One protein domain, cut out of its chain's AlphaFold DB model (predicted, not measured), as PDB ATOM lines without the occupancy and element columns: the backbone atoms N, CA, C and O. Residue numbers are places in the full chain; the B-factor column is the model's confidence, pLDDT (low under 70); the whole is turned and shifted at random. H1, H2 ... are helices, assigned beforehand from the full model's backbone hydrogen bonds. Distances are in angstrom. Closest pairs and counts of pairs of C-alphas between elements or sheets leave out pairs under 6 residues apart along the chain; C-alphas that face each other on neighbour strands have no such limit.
ATOM      1  N   THR A  36     211.790  65.621 195.552       97.06
ATOM      2  CA  THR A  36     212.788  64.639 196.014       97.06
ATOM      3  C   THR A  36     214.199  65.224 195.906       97.06
ATOM      4  O   THR A  36     214.455  66.084 195.058       97.06
ATOM      5  N   HIS A  37     215.153  64.715 196.696       97.12
ATOM      6  CA  HIS A  37     216.550  65.189 196.682       97.12
ATOM      7  C   HIS A  37     217.137  65.247 195.261       97.12
ATOM      8  O   HIS A  37     217.685  66.269 194.852       97.12
ATOM      9  N   ARG A  38     216.952  64.189 194.455       97.62
ATOM     10  CA  ARG A  38     217.469  64.122 193.073       97.62
ATOM     11  C   ARG A  38     216.843  65.172 192.155       97.62
ATOM     12  O   ARG A  38     217.552  65.815 191.379       97.62
ATOM     13  N   VAL A  39     215.521  65.345 192.225       98.19
ATOM     14  CA  VAL A  39     214.800  66.329 191.400       98.19
ATOM     15  C   VAL A  39     215.202  67.745 191.796       98.19
ATOM     16  O   VAL A  39     215.480  68.567 190.920       98.19
ATOM     17  N   PHE A  40     215.300  68.009 193.100       98.31
ATOM     18  CA  PHE A  40     215.733  69.295 193.629       98.31
ATOM     19  C   PHE A  40     217.143  69.657 193.153       98.31
ATOM     20  O   PHE A  40     217.333  70.716 192.555       98.31
ATOM     21  N   VAL A  41     218.119  68.757 193.332       98.56
ATOM     22  CA  VAL A  41     219.512  68.983 192.905       98.56
ATOM     23  C   VAL A  41     219.579  69.265 191.404       98.56
ATOM     24  O   VAL A  41     220.194  70.248 190.991       98.56
ATOM     25  N   ARG A  42     218.870  68.487 190.574       98.50
ATOM     26  CA  ARG A  42     218.801  68.741 189.125       98.50
ATOM     27  C   ARG A  42     218.236  70.130 188.813       98.50
ATOM     28  O   ARG A  42     218.793  70.830 187.967       98.50
ATOM     29  N   LYS A  43     217.151  70.547 189.476       98.25
ATOM     30  CA  LYS A  43     216.564  71.887 189.299       98.25
ATOM     31  C   LYS A  43     217.553  72.991 189.676       98.25
ATOM     32  O   LYS A  43     217.672  73.956 188.922       98.25
ATOM     33  N   GLN A  44     218.285  72.839 190.781       98.44
ATOM     34  CA  GLN A  44     219.286  73.822 191.208       98.44
ATOM     35  C   GLN A  44     220.468  73.910 190.239       98.44
ATOM     36  O   GLN A  44     220.878  75.013 189.888       98.44
ATOM     37  N   LEU A  45     220.966  72.783 189.721       98.44
ATOM     38  CA  LEU A  45     222.041  72.782 188.720       98.44
ATOM     39  C   LEU A  45     221.602  73.419 187.391       98.44
ATOM     40  O   LEU A  45     222.340  74.207 186.801       98.44
ATOM     41  N   LEU A  46     220.375  73.142 186.937       98.38
ATOM     42  CA  LEU A  46     219.811  73.801 185.753       98.38
ATOM     43  C   LEU A  46     219.611  75.304 185.979       98.38
ATOM     44  O   LEU A  46     219.846  76.099 185.069       98.38
ATOM     45  N   ARG A  47     219.186  75.708 187.182       98.00
ATOM     46  CA  ARG A  47     219.060  77.121 187.558       98.00
ATOM     47  C   ARG A  47     220.419  77.814 187.582       98.00
ATOM     48  O   ARG A  47     220.540  78.879 186.989       98.00
ATOM     49  N   LEU A  48     221.427  77.187 188.187       97.88
ATOM     50  CA  LEU A  48     222.813  77.656 188.212       97.88
ATOM     51  C   LEU A  48     223.336  77.901 186.792       97.88
ATOM     52  O   LEU A  48     223.805  78.996 186.499       97.88
ATOM     53  N   MET A  49     223.176  76.922 185.895       97.56
ATOM     54  CA  MET A  49     223.588  77.035 184.492       97.56
ATOM     55  C   MET A  49     222.868  78.177 183.764       97.56
ATOM     56  O   MET A  49     223.510  79.000 183.116       97.56
ATOM     57  N   ARG A  50     221.537  78.265 183.888       97.62
ATOM     58  CA  ARG A  50     220.746  79.340 183.261       97.62
ATOM     59  C   ARG A  50     221.160  80.717 183.773       97.62
ATOM     60  O   ARG A  50     221.310  81.636 182.974       97.62
ATOM     61  N   CYS A  51     221.352  80.858 185.084       97.44
ATOM     62  CA  CYS A  51     221.794  82.111 185.686       97.44
ATOM     63  C   CYS A  51     223.211  82.487 185.258       97.44
ATOM     64  O   CYS A  51     223.441  83.654 184.966       97.44
ATOM     65  N   PHE A  52     224.121  81.517 185.152       97.75
ATOM     66  CA  PHE A  52     225.466  81.746 184.634       97.75
ATOM     67  C   PHE A  52     225.437  82.281 183.199       97.75
ATOM     68  O   PHE A  52     226.044  83.309 182.928       97.75
ATOM     69  N   LEU A  53     224.676  81.647 182.299       97.06
ATOM     70  CA  LEU A  53     224.581  82.090 180.903       97.06
ATOM     71  C   LEU A  53     223.951  83.483 180.775       97.06
ATOM     72  O   LEU A  53     224.448  84.322 180.035       97.06
ATOM     73  N   LEU A  54     222.873  83.756 181.512       97.44
ATOM     74  CA  LEU A  54     222.239  85.078 181.511       97.44
ATOM     75  C   LEU A  54     223.143  86.154 182.129       97.44
ATOM     76  O   LEU A  54     223.144  87.295 181.666       97.44
ATOM     77  N   LEU A  55     223.927  85.796 183.149       97.56
ATOM     78  CA  LEU A  55     224.909  86.691 183.746       97.56
ATOM     79  C   LEU A  55     226.044  86.973 182.761       97.56
ATOM     80  O   LEU A  55     226.438  88.125 182.624       97.56
ATOM     81  N   ASP A  56     226.502  85.963 182.024       97.56
ATOM     82  CA  ASP A  56     227.488  86.129 180.956       97.56
ATOM     83  C   ASP A  56     226.965  87.042 179.836       97.56
ATOM     84  O   ASP A  56     227.695  87.916 179.377       97.56
ATOM     85  N   ILE A  57     225.683  86.936 179.450       97.38
ATOM     86  CA  ILE A  57     225.046  87.874 178.500       97.38
ATOM     87  C   ILE A  57     225.086  89.303 179.052       97.38
ATOM     88  O   ILE A  57     225.512  90.226 178.355       97.38
ATOM     89  N   ALA A  58     224.645  89.495 180.298       97.69
ATOM     90  CA  ALA A  58     224.597  90.812 180.930       97.69
ATOM     91  C   ALA A  58     225.996  91.439 181.046       97.69
ATOM     92  O   ALA A  58     226.185  92.604 180.697       97.69
ATOM     93  N   GLN A  59     226.986  90.657 181.473       97.12
ATOM     94  CA  GLN A  59     228.378  91.091 181.578       97.12
ATOM     95  C   GLN A  59     228.998  91.328 180.197       97.12
ATOM     96  O   GLN A  59     229.710  92.306 180.003       97.12
ATOM     97  N   SER A  60     228.680  90.514 179.193       96.81
ATOM     98  CA  SER A  60     229.109  90.759 177.810       96.81
ATOM     99  C   SER A  60     228.584  92.094 177.290       96.81
ATOM    100  O   SER A  60     229.359  92.877 176.748       96.81
ATOM    101  N   TYR A  61     227.304  92.404 177.520       96.62
ATOM    102  CA  TYR A  61     226.735  93.711 177.182       96.62
ATOM    103  C   TYR A  61     227.469  94.859 177.887       96.62
ATOM    104  O   TYR A  61     227.796  95.853 177.242       96.62
ATOM    105  N   ILE A  62     227.746  94.725 179.190       96.69
ATOM    106  CA  ILE A  62     228.449  95.762 179.960       96.69
ATOM    107  C   ILE A  62     229.862  95.980 179.399       96.69
ATOM    108  O   ILE A  62     230.222  97.107 179.077       96.69
ATOM    109  N   HIS A  63     230.637  94.916 179.199       95.56
ATOM    110  CA  HIS A  63     232.021  95.025 178.730       95.56
ATOM    111  C   HIS A  63     232.146  95.484 177.268       95.56
ATOM    112  O   HIS A  63     233.136  96.119 176.911       95.56
ATOM    113  N   LEU A  64     231.166  95.171 176.415       94.12
ATOM    114  CA  LEU A  64     231.175  95.567 175.002       94.12
ATOM    115  C   LEU A  64     230.567  96.956 174.759       94.12
ATOM    116  O   LEU A  64     230.733  97.510 173.674       94.12
ATOM    117  N   ASN A  65     229.866  97.536 175.735       95.75
ATOM    118  CA  ASN A  65     229.273  98.863 175.597       95.75
ATOM    119  C   ASN A  65     230.320  99.957 175.914       95.75
ATOM    120  O   ASN A  65     230.772 100.065 177.058       95.75
ATOM    121  N   PRO A  66     230.663 100.836 174.944       94.69
ATOM    122  CA  PRO A  66     231.714 101.845 175.113       94.69
ATOM    123  C   PRO A  66     231.486 102.829 176.265       94.69
ATOM    124  O   PRO A  66     232.441 103.447 176.735       94.69
ATOM    125  N   LEU A  67     230.241 103.006 176.725       95.88
ATOM    126  CA  LEU A  67     229.951 103.867 177.871       95.88
ATOM    127  C   LEU A  67     230.633 103.356 179.142       95.88
ATOM    128  O   LEU A  67     231.166 104.160 179.903       95.88
ATOM    129  N   PHE A  68     230.644 102.038 179.351       96.38
ATOM    130  CA  PHE A  68     231.160 101.416 180.573       96.38
ATOM    131  C   PHE A  68     232.679 101.223 180.564       96.38
ATOM    132  O   PHE A  68     233.274 101.005 181.619       96.38
ATOM    133  N   ALA A  69     233.318 101.374 179.401       93.69
ATOM    134  CA  ALA A  69     234.772 101.457 179.293       93.69
ATOM    135  C   ALA A  69     235.328 102.786 179.847       93.69
ATOM    136  O   ALA A  69     236.488 102.844 180.260       93.69
ATOM    137  N   ARG A  70     234.508 103.849 179.879       93.31
ATOM    138  CA  ARG A  70     234.880 105.170 180.410       93.31
ATOM    139  C   ARG A  70     234.793 105.183 181.936       93.31
ATOM    140  O   ARG A  70     233.852 104.650 182.514       93.31
ATOM    141  N   SER A  71     235.746 105.843 182.590       93.69
ATOM    142  CA  SER A  71     235.828 105.932 184.058       93.69
ATOM    143  C   SER A  71     236.326 107.306 184.511       93.69
ATOM    144  O   SER A  71     236.794 108.094 183.687       93.69
ATOM    145  N   GLY A  72     236.231 107.604 185.808       92.62
ATOM    146  CA  GLY A  72     236.672 108.886 186.354       92.62
ATOM    147  C   GLY A  72     235.951 110.070 185.704       92.62
ATOM    148  O   GLY A  72     234.722 110.087 185.621       92.62
ATOM    149  N   ILE A  73     236.720 111.052 185.232       92.19
ATOM    150  CA  ILE A  73     236.214 112.307 184.645       92.19
ATOM    151  C   ILE A  73     235.471 112.062 183.319       92.19
ATOM    152  O   ILE A  73     234.542 112.793 182.980       92.19
ATOM    153  N   GLU A  74     235.835 111.014 182.579       94.31
ATOM    154  CA  GLU A  74     235.238 110.702 181.275       94.31
ATOM    155  C   GLU A  74     233.932 109.906 181.373       94.31
ATOM    156  O   GLU A  74     233.211 109.756 180.376       94.31
ATOM    157  N   ALA A  75     233.620 109.377 182.559       94.88
ATOM    158  CA  ALA A  75     232.430 108.573 182.776       94.88
ATOM    159  C   ALA A  75     231.160 109.382 182.487       94.88
ATOM    160  O   ALA A  75     230.989 110.528 182.917       94.88
ATOM    161  N   ARG A  76     230.229 108.760 181.765       95.69
ATOM    162  CA  ARG A  76     228.936 109.353 181.417       95.69
ATOM    163  C   ARG A  76     227.817 108.581 182.099       95.69
ATOM    164  O   ARG A  76     227.956 107.398 182.379       95.69
ATOM    165  N   SER A  77     226.710 109.271 182.353       96.25
ATOM    166  CA  SER A  77     225.520 108.646 182.925       96.25
ATOM    167  C   SER A  77     224.921 107.628 181.961       96.25
ATOM    168  O   SER A  77     224.853 107.903 180.758       96.25
ATOM    169  N   ILE A  78     224.377 106.522 182.472       96.19
ATOM    170  CA  ILE A  78     223.589 105.579 181.657       96.19
ATOM    171  C   ILE A  78     222.368 106.242 181.001       96.19
ATOM    172  O   ILE A  78     221.864 105.764 179.987       96.19
ATOM    173  N   ALA A  79     221.911 107.383 181.532       95.50
ATOM    174  CA  ALA A  79     220.842 108.173 180.929       95.50
ATOM    175  C   ALA A  79     221.247 108.820 179.587       95.50
ATOM    176  O   ALA A  79     220.372 109.216 178.820       95.50
ATOM    177  N   SER A  80     222.547 108.899 179.275       95.44
ATOM    178  CA  SER A  80     223.057 109.528 178.046       95.44
ATOM    179  C   SER A  80     222.913 108.675 176.777       95.44
ATOM    180  O   SER A  80     223.065 109.208 175.683       95.44
ATOM    181  N   GLN A  81     222.588 107.380 176.883       92.44
ATOM    182  CA  GLN A  81     222.465 106.475 175.722       92.44
ATOM    183  C   GLN A  81     221.055 106.447 175.103       92.44
ATOM    184  O   GLN A  81     220.772 105.628 174.231       92.44
ATOM    185  N   GLY A  82     220.154 107.318 175.562       94.44
ATOM    186  CA  GLY A  82     218.734 107.270 175.217       94.44
ATOM    187  C   GLY A  82     217.957 106.246 176.050       94.44
ATOM    188  O   GLY A  82     218.522 105.385 176.729       94.44
ATOM    189  N   TYR A  83     216.626 106.347 176.029       94.62
ATOM    190  CA  TYR A  83     215.768 105.623 176.972       94.62
ATOM    191  C   TYR A  83     215.821 104.093 176.813       94.62
ATOM    192  O   TYR A  83     215.883 103.375 177.809       94.62
ATOM    193  N   GLY A  84     215.858 103.588 175.574       95.62
ATOM    194  CA  GLY A  84     215.944 102.147 175.305       95.62
ATOM    195  C   GLY A  84     217.237 101.526 175.844       95.62
ATOM    196  O   GLY A  84     217.196 100.557 176.598       95.62
ATOM    197  N   MET A  85     218.384 102.140 175.541       95.88
ATOM    198  CA  MET A  85     219.688 101.675 176.031       95.88
ATOM    199  C   MET A  85     219.845 101.843 177.542       95.88
ATOM    200  O   MET A  85     220.437 100.979 178.188       95.88
ATOM    201  N   ARG A  86     219.263 102.899 178.124       95.94
ATOM    202  CA  ARG A  86     219.168 103.063 179.582       95.94
ATOM    203  C   ARG A  86     218.433 101.885 180.218       95.94
ATOM    204  O   ARG A  86     218.922 101.333 181.197       95.94
ATOM    205  N   CYS A  87     217.295 101.470 179.658       96.38
ATOM    206  CA  CYS A  87     216.546 100.317 180.167       96.38
ATOM    207  C   CYS A  87     217.355  99.016 180.054       96.38
ATOM    208  O   CYS A  87     217.417  98.260 181.021       96.38
ATOM    209  N   LEU A  88     218.029  98.780 178.923       96.56
ATOM    210  CA  LEU A  88     218.914  97.617 178.754       96.56
ATOM    211  C   LEU A  88     220.066  97.618 179.766       96.56
ATOM    212  O   LEU A  88     220.341  96.593 180.386       96.56
ATOM    213  N   SER A  89     220.679  98.781 179.996       97.31
ATOM    214  CA  SER A  89     221.714  98.966 181.016       97.31
ATOM    215  C   SER A  89     221.197  98.634 182.408       97.31
ATOM    216  O   SER A  89     221.836  97.885 183.139       97.31
ATOM    217  N   ILE A  90     220.008  99.116 182.764       97.00
ATOM    218  CA  ILE A  90     219.385  98.819 184.058       97.00
ATOM    219  C   ILE A  90     219.130  97.324 184.223       97.00
ATOM    220  O   ILE A  90     219.401  96.780 185.292       97.00
ATOM    221  N   VAL A  91     218.649  96.646 183.178       97.06
ATOM    222  CA  VAL A  91     218.433  95.195 183.220       97.06
ATOM    223  C   VAL A  91     219.758  94.454 183.395       97.06
ATOM    224  O   VAL A  91     219.839  93.590 184.260       97.06
ATOM    225  N   ALA A  92     220.809  94.802 182.647       97.50
ATOM    226  CA  ALA A  92     222.112  94.138 182.751       97.50
ATOM    227  C   ALA A  92     222.772  94.343 184.130       97.50
ATOM    228  O   ALA A  92     223.191  93.382 184.785       97.50
ATOM    229  N   TRP A  93     222.802  95.588 184.613       97.12
ATOM    230  CA  TRP A  93     223.358  95.924 185.926       97.12
ATOM    231  C   TRP A  93     222.518  95.346 187.069       97.12
ATOM    232  O   TRP A  93     223.081  94.806 188.016       97.12
ATOM    233  N   GLY A  94     221.187  95.374 186.967       96.06
ATOM    234  CA  GLY A  94     220.281  94.791 187.960       96.06
ATOM    235  C   GLY A  94     220.295  93.259 187.979       96.06
ATOM    236  O   GLY A  94     220.160  92.651 189.043       96.06
ATOM    237  N   TYR A  95     220.512  92.617 186.825       97.31
ATOM    238  CA  TYR A  95     220.647  91.162 186.742       97.31
ATOM    239  C   TYR A  95     221.929  90.666 187.409       97.31
ATOM    240  O   TYR A  95     221.942  89.564 187.944       97.31
ATOM    241  N   THR A  96     222.993  91.470 187.426       96.31
ATOM    242  CA  THR A  96     224.292  91.078 187.992       96.31
ATOM    243  C   THR A  96     224.206  90.592 189.450       96.31
ATOM    244  O   THR A  96     224.533  89.427 189.701       96.31
ATOM    245  N   PRO A  97     223.703  91.383 190.422       95.75
ATOM    246  CA  PRO A  97     223.536  90.907 191.794       95.75
ATOM    247  C   PRO A  97     222.491  89.787 191.907       95.75
ATOM    248  O   PRO A  97     222.688  88.849 192.677       95.75
ATOM    249  N   TYR A  98     221.408  89.824 191.119       97.31
ATOM    250  CA  TYR A  98     220.404  88.751 191.102       97.31
ATOM    251  C   TYR A  98     221.017  87.397 190.711       97.31
ATOM    252  O   TYR A  98     220.823  86.396 191.409       97.31
ATOM    253  N   GLY A  99     221.762  87.375 189.605       97.38
ATOM    254  CA  GLY A  99     222.431  86.201 189.063       97.38
ATOM    255  C   GLY A  99     223.457  85.658 190.046       97.38
ATOM    256  O   GLY A  99     223.384  84.483 190.392       97.38
ATOM    257  N   MET A 100     224.327  86.519 190.581       96.62
ATOM    258  CA  MET A 100     225.357  86.129 191.552       96.62
ATOM    259  C   MET A 100     224.764  85.498 192.817       96.62
ATOM    260  O   MET A 100     225.146  84.386 193.186       96.62
ATOM    261  N   ILE A 101     223.778  86.154 193.439       96.88
ATOM    262  CA  ILE A 101     223.102  85.633 194.639       96.88
ATOM    263  C   ILE A 101     222.427  84.292 194.330       96.88
ATOM    264  O   ILE A 101     222.560  83.327 195.084       96.88
ATOM    265  N   THR A 102     221.717  84.213 193.202       97.44
ATOM    266  CA  THR A 102     220.998  82.998 192.805       97.44
ATOM    267  C   THR A 102     221.950  81.842 192.522       97.44
ATOM    268  O   THR A 102     221.669  80.716 192.930       97.44
ATOM    269  N   MET A 103     223.071  82.095 191.846       97.44
ATOM    270  CA  MET A 103     224.070  81.076 191.536       97.44
ATOM    271  C   MET A 103     224.720  80.529 192.805       97.44
ATOM    272  O   MET A 103     224.732  79.315 192.997       97.44
ATOM    273  N   GLN A 104     225.194  81.406 193.696       96.62
ATOM    274  CA  GLN A 104     225.795  81.002 194.973       96.62
ATOM    275  C   GLN A 104     224.814  80.172 195.805       96.62
ATOM    276  O   GLN A 104     225.155  79.092 196.287       96.62
ATOM    277  N   TYR A 105     223.566  80.632 195.903       97.06
ATOM    278  CA  TYR A 105     222.514  79.916 196.613       97.06
ATOM    279  C   TYR A 105     222.200  78.554 195.991       97.06
ATOM    280  O   TYR A 105     222.131  77.559 196.705       97.06
ATOM    281  N   SER A 106     222.040  78.492 194.665       98.06
ATOM    282  CA  SER A 106     221.708  77.248 193.957       98.06
ATOM    283  C   SER A 106     222.837  76.225 194.068       98.06
ATOM    284  O   SER A 106     222.572  75.038 194.241       98.06
ATOM    285  N   LEU A 107     224.095  76.677 194.006       98.00
ATOM    286  CA  LEU A 107     225.265  75.821 194.188       98.00
ATOM    287  C   LEU A 107     225.312  75.242 195.605       98.00
ATOM    288  O   LEU A 107     225.407  74.027 195.760       98.00
ATOM    289  N   LEU A 108     225.187  76.092 196.631       96.69
ATOM    290  CA  LEU A 108     225.166  75.646 198.027       96.69
ATOM    291  C   LEU A 108     224.001  74.684 198.292       96.69
ATOM    292  O   LEU A 108     224.207  73.633 198.896       96.69
ATOM    293  N   ALA A 109     222.810  74.989 197.772       97.19
ATOM    294  CA  ALA A 109     221.633  74.134 197.887       97.19
ATOM    295  C   ALA A 109     221.852  72.764 197.229       97.19
ATOM    296  O   ALA A 109     221.546  71.731 197.823       97.19
ATOM    297  N   ALA A 110     222.405  72.742 196.011       98.25
ATOM    298  CA  ALA A 110     222.691  71.508 195.286       98.25
ATOM    299  C   ALA A 110     223.725  70.641 196.018       98.25
ATOM    300  O   ALA A 110     223.534  69.431 196.115       98.25
ATOM    301  N   VAL A 111     224.785  71.252 196.558       98.00
ATOM    302  CA  VAL A 111     225.828  70.543 197.315       98.00
ATOM    303  C   VAL A 111     225.269  69.987 198.623       98.00
ATOM    304  O   VAL A 111     225.405  68.797 198.883       98.00
ATOM    305  N   HIS A 112     224.594  70.808 199.431       96.06
ATOM    306  CA  HIS A 112     224.081  70.369 200.730       96.06
ATOM    307  C   HIS A 112     223.000  69.291 200.610       96.06
ATOM    308  O   HIS A 112     223.054  68.297 201.335       96.06
ATOM    309  N   VAL A 113     222.042  69.452 199.691       97.62
ATOM    310  CA  VAL A 113     221.001  68.436 199.465       97.62
ATOM    311  C   VAL A 113     221.586  67.197 198.785       97.62
ATOM    312  O   VAL A 113     221.242  66.080 199.153       97.62
ATOM    313  N   GLY A 114     222.510  67.364 197.833       97.44
ATOM    314  CA  GLY A 114     223.151  66.245 197.135       97.44
ATOM    315  C   GLY A 114     224.010  65.362 198.042       97.44
ATOM    316  O   GLY A 114     224.056  64.152 197.839       97.44
ATOM    317  N   LEU A 115     224.643  65.953 199.061       97.12
ATOM    318  CA  LEU A 115     225.408  65.238 200.088       97.12
ATOM    319  C   LEU A 115     224.541  64.731 201.255       97.12
ATOM    320  O   LEU A 115     225.059  64.066 202.147       97.12
ATOM    321  N   GLY A 116     223.240  65.041 201.273       94.19
ATOM    322  CA  GLY A 116     222.324  64.625 202.338       94.19
ATOM    323  C   GLY A 116     222.475  65.396 203.655       94.19
ATOM    324  O   GLY A 116     222.008  64.927 204.688       94.19
ATOM    325  N   TYR A 117     223.107  66.576 203.651       93.00
ATOM    326  CA  TYR A 117     223.253  67.416 204.850       93.00
ATOM    327  C   TYR A 117     221.996  68.217 205.204       93.00
ATOM    328  O   TYR A 117     221.889  68.732 206.316       93.00
ATOM    329  N   SER A 118     221.070  68.381 204.262       93.06
ATOM    330  CA  SER A 118     219.833  69.137 204.463       93.06
ATOM    331  C   SER A 118     218.751  68.676 203.499       93.06
ATOM    332  O   SER A 118     219.069  68.266 202.383       93.06
ATOM    333  N   ASP A 119     217.493  68.873 203.873       95.06
ATOM    334  CA  ASP A 119     216.356  68.579 203.005       95.06
ATOM    335  C   ASP A 119     216.001  69.741 202.063       95.06
ATOM    336  O   ASP A 119     216.197  70.905 202.426       95.06
ATOM    337  N   PRO A 120     215.420  69.461 200.877       96.94
ATOM    338  CA  PRO A 120     214.924  70.463 199.931       96.94
ATOM    339  C   PRO A 120     214.052  71.546 200.569       96.94
ATOM    340  O   PRO A 120     214.169  72.720 200.219       96.94
ATOM    341  N   GLU A 121     213.231  71.174 201.552       96.00
ATOM    342  CA  GLU A 121     212.332  72.077 202.279       96.00
ATOM    343  C   GLU A 121     213.075  73.189 203.038       96.00
ATOM    344  O   GLU A 121     212.538  74.279 203.236       96.00
ATOM    345  N   SER A 122     214.340  72.954 203.402       94.00
ATOM    346  CA  SER A 122     215.198  73.954 204.057       94.00
ATOM    347  C   SER A 122     215.686  75.047 203.099       94.00
ATOM    348  O   SER A 122     216.269  76.039 203.543       94.00
ATOM    349  N   TRP A 123     215.439  74.898 201.791       95.81
ATOM    350  CA  TRP A 123     215.950  75.777 200.738       95.81
ATOM    351  C   TRP A 123     214.851  76.489 199.918       95.81
ATOM    352  O   TRP A 123     214.929  76.502 198.684       95.81
ATOM    353  N   PRO A 124     213.862  77.171 200.538       96.38
ATOM    354  CA  PRO A 124     212.889  77.979 199.801       96.38
ATOM    355  C   PRO A 124     213.576  79.108 199.040       96.38
ATOM    356  O   PRO A 124     214.575  79.663 199.508       96.38
ATOM    357  N   ASP A 125     213.028  79.476 197.883       95.81
ATOM    358  CA  ASP A 125     213.662  80.445 196.988       95.81
ATOM    359  C   ASP A 125     213.988  81.774 197.700       95.81
ATOM    360  O   ASP A 125     213.280  82.208 198.610       95.81
ATOM    361  N   LEU A 126     215.111  82.398 197.343       95.81
ATOM    362  CA  LEU A 126     215.542  83.663 197.947       95.81
ATOM    363  C   LEU A 126     214.660  84.832 197.515       95.81
ATOM    364  O   LEU A 126     214.447  85.758 198.302       95.81
ATOM    365  N   PHE A 127     214.194  84.767 196.270       97.12
ATOM    366  CA  PHE A 127     213.361  85.754 195.601       97.12
ATOM    367  C   PHE A 127     211.908  85.280 195.580       97.12
ATOM    368  O   PHE A 127     211.632  84.081 195.569       97.12
ATOM    369  N   ARG A 238     197.704  96.901 187.390       85.31
ATOM    370  CA  ARG A 238     198.916  96.068 187.253       85.31
ATOM    371  C   ARG A 238     199.804  96.555 186.118       85.31
ATOM    372  O   ARG A 238     201.006  96.675 186.319       85.31
ATOM    373  N   VAL A 239     199.230  96.846 184.950       88.50
ATOM    374  CA  VAL A 239     199.992  97.365 183.800       88.50
ATOM    375  C   VAL A 239     200.562  98.738 184.134       88.50
ATOM    376  O   VAL A 239     201.766  98.941 183.998       88.50
ATOM    377  N   VAL A 240     199.729  99.641 184.663       89.81
ATOM    378  CA  VAL A 240     200.176 100.959 185.143       89.81
ATOM    379  C   VAL A 240     201.257 100.813 186.212       89.81
ATOM    380  O   VAL A 240     202.258 101.517 186.167       89.81
ATOM    381  N   GLY A 241     201.103  99.857 187.124       92.69
ATOM    382  CA  GLY A 241     202.097  99.543 188.141       92.69
ATOM    383  C   GLY A 241     203.440  99.078 187.565       92.69
ATOM    384  O   GLY A 241     204.490  99.574 187.967       92.69
ATOM    385  N   TYR A 242     203.440  98.184 186.572       94.06
ATOM    386  CA  TYR A 242     204.674  97.787 185.884       94.06
ATOM    387  C   TYR A 242     205.337  98.958 185.162       94.06
ATOM    388  O   TYR A 242     206.557  99.100 185.233       94.06
ATOM    389  N   VAL A 243     204.546  99.814 184.504       94.19
ATOM    390  CA  VAL A 243     205.054 101.042 183.878       94.19
ATOM    391  C   VAL A 243     205.660 101.961 184.936       94.19
ATOM    392  O   VAL A 243     206.773 102.440 184.747       94.19
ATOM    393  N   TRP A 244     204.989 102.147 186.074       95.19
ATOM    394  CA  TRP A 244     205.496 102.925 187.204       95.19
ATOM    395  C   TRP A 244     206.828 102.381 187.725       95.19
ATOM    396  O   TRP A 244     207.781 103.141 187.853       95.19
ATOM    397  N   VAL A 245     206.935 101.071 187.954       96.62
ATOM    398  CA  VAL A 245     208.180 100.431 188.408       96.62
ATOM    399  C   VAL A 245     209.300 100.610 187.383       96.62
ATOM    400  O   VAL A 245     210.420 100.957 187.760       96.62
ATOM    401  N   LEU A 246     209.008 100.430 186.091       95.50
ATOM    402  CA  LEU A 246     209.979 100.628 185.015       95.50
ATOM    403  C   LEU A 246     210.460 102.081 184.963       95.50
ATOM    404  O   LEU A 246     211.665 102.325 184.928       95.50
ATOM    405  N   VAL A 247     209.540 103.047 185.005       95.88
ATOM    406  CA  VAL A 247     209.865 104.479 185.010       95.88
ATOM    407  C   VAL A 247     210.662 104.839 186.260       95.88
ATOM    408  O   VAL A 247     211.707 105.481 186.147       95.88
ATOM    409  N   TRP A 248     210.240 104.377 187.437       97.88
ATOM    410  CA  TRP A 248     210.923 104.639 188.699       97.88
ATOM    411  C   TRP A 248     212.358 104.108 188.703       97.88
ATOM    412  O   TRP A 248     213.288 104.835 189.064       97.88
ATOM    413  N   PHE A 249     212.572 102.864 188.268       97.31
ATOM    414  CA  PHE A 249     213.925 102.324 188.154       97.31
ATOM    415  C   PHE A 249     214.720 102.998 187.047       97.31
ATOM    416  O   PHE A 249     215.917 103.200 187.234       97.31
ATOM    417  N   SER A 250     214.077 103.431 185.956       96.00
ATOM    418  CA  SER A 250     214.743 104.272 184.964       96.00
ATOM    419  C   SER A 250     215.340 105.502 185.642       96.00
ATOM    420  O   SER A 250     216.538 105.727 185.502       96.00
ATOM    421  N   VAL A 251     214.561 106.224 186.454       95.56
ATOM    422  CA  VAL A 251     214.957 107.463 187.143       95.56
ATOM    423  C   VAL A 251     215.987 107.225 188.244       95.56
ATOM    424  O   VAL A 251     216.968 107.961 188.302       95.56
ATOM    425  N   SER A 252     215.797 106.208 189.086       97.19
ATOM    426  CA  SER A 252     216.611 106.002 190.293       97.19
ATOM    427  C   SER A 252     217.903 105.213 190.063       97.19
ATOM    428  O   SER A 252     218.898 105.492 190.727       97.19
ATOM    429  N   MET A 253     217.949 104.263 189.119       95.94
ATOM    430  CA  MET A 253     219.148 103.438 188.892       95.94
ATOM    431  C   MET A 253     220.405 104.196 188.444       95.94
ATOM    432  O   MET A 253     221.486 103.767 188.840       95.94
ATOM    433  N   PRO A 254     220.348 105.312 187.694       96.00
ATOM    434  CA  PRO A 254     221.530 106.138 187.448       96.00
ATOM    435  C   PRO A 254     222.236 106.579 188.737       96.00
ATOM    436  O   PRO A 254     223.460 106.567 188.789       96.00
ATOM    437  N   CYS A 255     221.496 106.855 189.821       95.31
ATOM    438  CA  CYS A 255     222.089 107.168 191.127       95.31
ATOM    439  C   CYS A 255     222.887 105.999 191.726       95.31
ATOM    440  O   CYS A 255     223.708 106.230 192.603       95.31
ATOM    441  N   TYR A 256     222.649 104.766 191.275       95.50
ATOM    442  CA  TYR A 256     223.374 103.571 191.708       95.50
ATOM    443  C   TYR A 256     224.473 103.154 190.723       95.50
ATOM    444  O   TYR A 256     225.550 102.743 191.134       95.50
ATOM    445  N   VAL A 257     224.221 103.269 189.418       96.69
ATOM    446  CA  VAL A 257     225.137 102.786 188.376       96.69
ATOM    447  C   VAL A 257     226.195 103.827 188.019       96.69
ATOM    448  O   VAL A 257     227.353 103.474 187.822       96.69
ATOM    449  N   ASP A 258     225.857 105.115 187.958       96.31
ATOM    450  CA  ASP A 258     226.771 106.119 187.398       96.31
ATOM    451  C   ASP A 258     228.029 106.315 188.255       96.31
ATOM    452  O   ASP A 258     229.124 106.491 187.719       96.31
ATOM    453  N   TRP A 259     227.897 106.270 189.585       95.88
ATOM    454  CA  TRP A 259     229.058 106.345 190.473       95.88
ATOM    455  C   TRP A 259     229.908 105.070 190.385       95.88
ATOM    456  O   TRP A 259     231.133 105.164 190.369       95.88
ATOM    457  N   ALA A 260     229.278 103.898 190.246       95.56
ATOM    458  CA  ALA A 260     229.970 102.625 190.074       95.56
ATOM    459  C   ALA A 260     230.781 102.613 188.767       95.56
ATOM    460  O   ALA A 260     231.945 102.214 188.746       95.56
ATOM    461  N   VAL A 261     230.206 103.132 187.677       95.69
ATOM    462  CA  VAL A 261     230.912 103.317 186.399       95.69
ATOM    463  C   VAL A 261     232.067 104.309 186.550       95.69
ATOM    464  O   VAL A 261     233.179 104.018 186.110       95.69
ATOM    465  N   ARG A 262     231.857 105.441 187.241       95.75
ATOM    466  CA  ARG A 262     232.936 106.396 187.571       95.75
ATOM    467  C   ARG A 262     234.076 105.734 188.345       95.75
ATOM    468  O   ARG A 262     235.230 106.009 188.030       95.75
ATOM    469  N   ALA A 263     233.757 104.850 189.289       95.25
ATOM    470  CA  ALA A 263     234.715 104.061 190.063       95.25
ATOM    471  C   ALA A 263     235.367 102.916 189.258       95.25
ATOM    472  O   ALA A 263     236.284 102.260 189.741       95.25
ATOM    473  N   GLY A 264     234.939 102.684 188.011       94.25
ATOM    474  CA  GLY A 264     235.542 101.708 187.106       94.25
ATOM    475  C   GLY A 264     234.922 100.310 187.140       94.25
ATOM    476  O   GLY A 264     235.476  99.413 186.504       94.25
ATOM    477  N   LEU A 265     233.774 100.110 187.804       93.50
ATOM    478  CA  LEU A 265     233.132  98.786 187.908       93.50
ATOM    479  C   LEU A 265     232.712  98.220 186.559       93.50
ATOM    480  O   LEU A 265     232.702  97.008 186.396       93.50
ATOM    481  N   GLY A 266     232.428  99.075 185.574       91.56
ATOM    482  CA  GLY A 266     232.096  98.642 184.213       91.56
ATOM    483  C   GLY A 266     233.207  97.845 183.514       91.56
ATOM    484  O   GLY A 266     232.946  97.203 182.504       91.56
ATOM    485  N   ARG A 267     234.432  97.872 184.056       91.31
ATOM    486  CA  ARG A 267     235.601  97.133 183.553       91.31
ATOM    487  C   ARG A 267     235.957  95.916 184.408       91.31
ATOM    488  O   ARG A 267     236.872  95.180 184.051       91.31
ATOM    489  N   SER A 268     235.302  95.745 185.554       91.19
ATOM    490  CA  SER A 268     235.633  94.692 186.512       91.19
ATOM    491  C   SER A 268     234.990  93.378 186.099       91.19
ATOM    492  O   SER A 268     233.789  93.323 185.856       91.19
ATOM    493  N   GLU A 269     235.784  92.312 186.061       91.56
ATOM    494  CA  GLU A 269     235.281  90.985 185.727       91.56
ATOM    495  C   GLU A 269     234.520  90.370 186.903       91.56
ATOM    496  O   GLU A 269     235.058  90.200 187.998       91.56
ATOM    497  N   VAL A 270     233.257  90.020 186.663       90.19
ATOM    498  CA  VAL A 270     232.404  89.336 187.650       90.19
ATOM    499  C   VAL A 270     232.498  87.815 187.514       90.19
ATOM    500  O   VAL A 270     232.366  87.092 188.503       90.19
ATOM    501  N   LEU A 271     232.722  87.317 186.295       90.50
ATOM    502  CA  LEU A 271     232.830  85.890 185.994       90.50
ATOM    503  C   LEU A 271     234.278  85.520 185.656       90.50
ATOM    504  O   LEU A 271     234.953  86.279 184.966       90.50
ATOM    505  N   PRO A 272     234.753  84.330 186.066       87.81
ATOM    506  CA  PRO A 272     236.110  83.887 185.746       87.81
ATOM    507  C   PRO A 272     236.287  83.554 184.257       87.81
ATOM    508  O   PRO A 272     237.406  83.562 183.752       87.81
ATOM    509  N   VAL A 273     235.196  83.228 183.557       91.56
ATOM    510  CA  VAL A 273     235.178  82.883 182.131       91.56
ATOM    511  C   VAL A 273     233.909  83.422 181.472       91.56
ATOM    512  O   VAL A 273     232.860  83.486 182.112       91.56
ATOM    513  N   SER A 274     234.002  83.755 180.180       93.81
ATOM    514  CA  SER A 274     232.886  84.256 179.370       93.81
ATOM    515  C   SER A 274     232.786  83.507 178.036       93.81
ATOM    516  O   SER A 274     233.500  83.842 177.082       93.81
ATOM    517  N   PRO A 275     231.925  82.475 177.939       93.06
ATOM    518  CA  PRO A 275     231.648  81.797 176.675       93.06
ATOM    519  C   PRO A 275     231.176  82.743 175.564       93.06
ATOM    520  O   PRO A 275     231.589  82.586 174.417       93.06
ATOM    521  N   ILE A 276     230.354  83.747 175.881       91.94
ATOM    522  CA  ILE A 276     229.810  84.674 174.879       91.94
ATOM    523  C   ILE A 276     230.896  85.572 174.307       91.94
ATOM    524  O   ILE A 276     230.998  85.683 173.084       91.94
ATOM    525  N   ARG A 277     231.742  86.180 175.149       92.00
ATOM    526  CA  ARG A 277     232.849  87.008 174.644       92.00
ATOM    527  C   ARG A 277     233.886  86.169 173.900       92.00
ATOM    528  O   ARG A 277     234.449  86.658 172.922       92.00
ATOM    529  N   TYR A 278     234.090  84.908 174.293       91.56
ATOM    530  CA  TYR A 278     234.931  83.972 173.541       91.56
ATOM    531  C   TYR A 278     234.374  83.706 172.132       91.56
ATOM    532  O   TYR A 278     235.094  83.877 171.148       91.56
ATOM    533  N   LEU A 279     233.087  83.360 172.017       91.06
ATOM    534  CA  LEU A 279     232.425  83.140 170.725       91.06
ATOM    535  C   LEU A 279     232.413  84.407 169.863       91.06
ATOM    536  O   LEU A 279     232.703  84.340 168.671       91.06
ATOM    537  N   TYR A 280     232.136  85.564 170.465       89.50
ATOM    538  CA  TYR A 280     232.180  86.859 169.789       89.50
ATOM    539  C   TYR A 280     233.575  87.156 169.219       89.50
ATOM    540  O   TYR A 280     233.710  87.493 168.044       89.50
ATOM    541  N   GLY A 281     234.624  86.963 170.025       87.75
ATOM    542  CA  GLY A 281     236.008  87.131 169.587       87.75
ATOM    543  C   GLY A 281     236.418  86.140 168.498       87.75
ATOM    544  O   GLY A 281     237.186  86.503 167.609       87.75
ATOM    545  N   MET A 282     235.893  84.911 168.531       87.81
ATOM    546  CA  MET A 282     236.098  83.936 167.463       87.81
ATOM    547  C   MET A 282     235.474  84.434 166.158       87.81
ATOM    548  O   MET A 282     236.190  84.535 165.171       87.81
ATOM    549  N   ILE A 283     234.192  84.818 166.157       87.56
ATOM    550  CA  ILE A 283     233.483  85.301 164.957       87.56
ATOM    551  C   ILE A 283     234.218  86.481 164.313       87.56
ATOM    552  O   ILE A 283     234.451  86.455 163.108       87.56
ATOM    553  N   LEU A 284     234.651  87.466 165.109       84.75
ATOM    554  CA  LEU A 284     235.378  88.628 164.591       84.75
ATOM    555  C   LEU A 284     236.677  88.254 163.865       84.75
ATOM    556  O   LEU A 284     237.005  88.873 162.857       84.75
ATOM    557  N   ARG A 285     237.399  87.233 164.348       84.75
ATOM    558  CA  ARG A 285     238.632  86.741 163.709       84.75
ATOM    559  C   ARG A 285     238.389  86.044 162.370       84.75
ATOM    560  O   ARG A 285     239.327  85.946 161.596       84.75
ATOM    561  N   TRP A 286     237.182  85.539 162.115       73.94
ATOM    562  CA  TRP A 286     236.821  84.906 160.839       73.94
ATOM    563  C   TRP A 286     236.291  85.903 159.801       73.94
ATOM    564  O   TRP A 286     236.183  85.562 158.628       73.94
ATOM    565  N   THR A 287     235.927  87.112 160.228       69.06
ATOM    566  CA  THR A 287     235.378  88.171 159.364       69.06
ATOM    567  C   THR A 287     236.400  89.229 158.934       69.06
ATOM    568  O   THR A 287     236.036  90.128 158.179       69.06
ATOM    569  N   ILE A 288     237.642  89.145 159.424       57.50
ATOM    570  CA  ILE A 288     238.789  89.997 159.058       57.50
ATOM    571  C   ILE A 288     239.769  89.140 158.263       57.50
ATOM    572  O   ILE A 288     240.270  89.637 157.232       57.50
TER     573      ILE A 288
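This is residues 36 to 127 and 238 to 288 of the 288 residues of a protein of Ceriporiopsis subvermispora (strain B) (UniProt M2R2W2). Two long helices, H1 and H4, lie side by side and run opposite ways, making a pair that gives the longest axis. The short helices H2, H3 and H6 gather at the end of the pair where H1 ends and H4 begins; H5 and H7 meet the pair towards that end, and residues 238 to 245 of H5 and 281 to 288, at the end of the printed part, stick out as two arms. The printed part has 143 residues with seven named helices, H1 to H7 in chain order, and no named strand: all helix. It is loose, with a radius of gyration of the C-alphas of 18.3 A and spans of 52 by 47 by 28 A.

H1, residues 37 to 64, and H4, residues 83 to 114, touch at a shallow tilt of 30 degrees, opposite ways; their closest C-alphas, of Ala 58 and Ala 92, are 4.5 A apart. H4 is the hub, touching three helices, and has a kink of 28 degrees near residue 98. H2, residues 66 to 69, is close to H1 but not clearly touching, C-alphas 62 and 68 being the closest at 6.3 A. H3, residues 78 to 81, touches residues 85 to 89 of H4, closest at C-alphas 78 and 86, 5.5 A. Residues 249 to 250 of H5, residues 238 to 252, touch residues 86 to 90 of H4, about perpendicular at 80 degrees, closest at C-alphas 87 and 250, 6.5 A. H6, residues 254 to 262, touches H3, closest at C-alphas 78 and 254, 6.2 A. Residues 275 to 277 of H7, residues 275 to 286, touch residues 56 to 60 of H1 at a steep tilt of 47 degrees, the same way; C-alphas 60 and 277 are the closest, at 6.2 A. H5 and H7 are apart. Helix packing is mostly crossed, only just: of three touching pairs with a tilt, one is shallow. Every O i to N i+4 pair is within hydrogen-bond range in H1, H5 and H7, against 26 of 28 in H4 and 3 of 5 in H6; H2 and H3 are too short for such a pair.

H1 begins at C-alpha 37, (216.550, 65.189, 196.682), and is 40.1 A long. H4 is 44.9 A long and ends at C-alpha 114, (223.151, 66.245, 197.135). H5 measures 20.5 A, H6 11.4 A and H7 16.9 A, with C-alpha 286 at (236.821, 84.906, 160.839).

The C-alphas of Thr 36 and Ile 73, the two farthest apart, are 54.3 A apart. Residues 128 to 237 are not printed, and C-alphas 127 and 238 are 19.6 A apart across this cut. The link from H6 to H7, 12 residues, is long. Mean pLDDT of the printed part is 94.6; residues 287 to 288 are under 70.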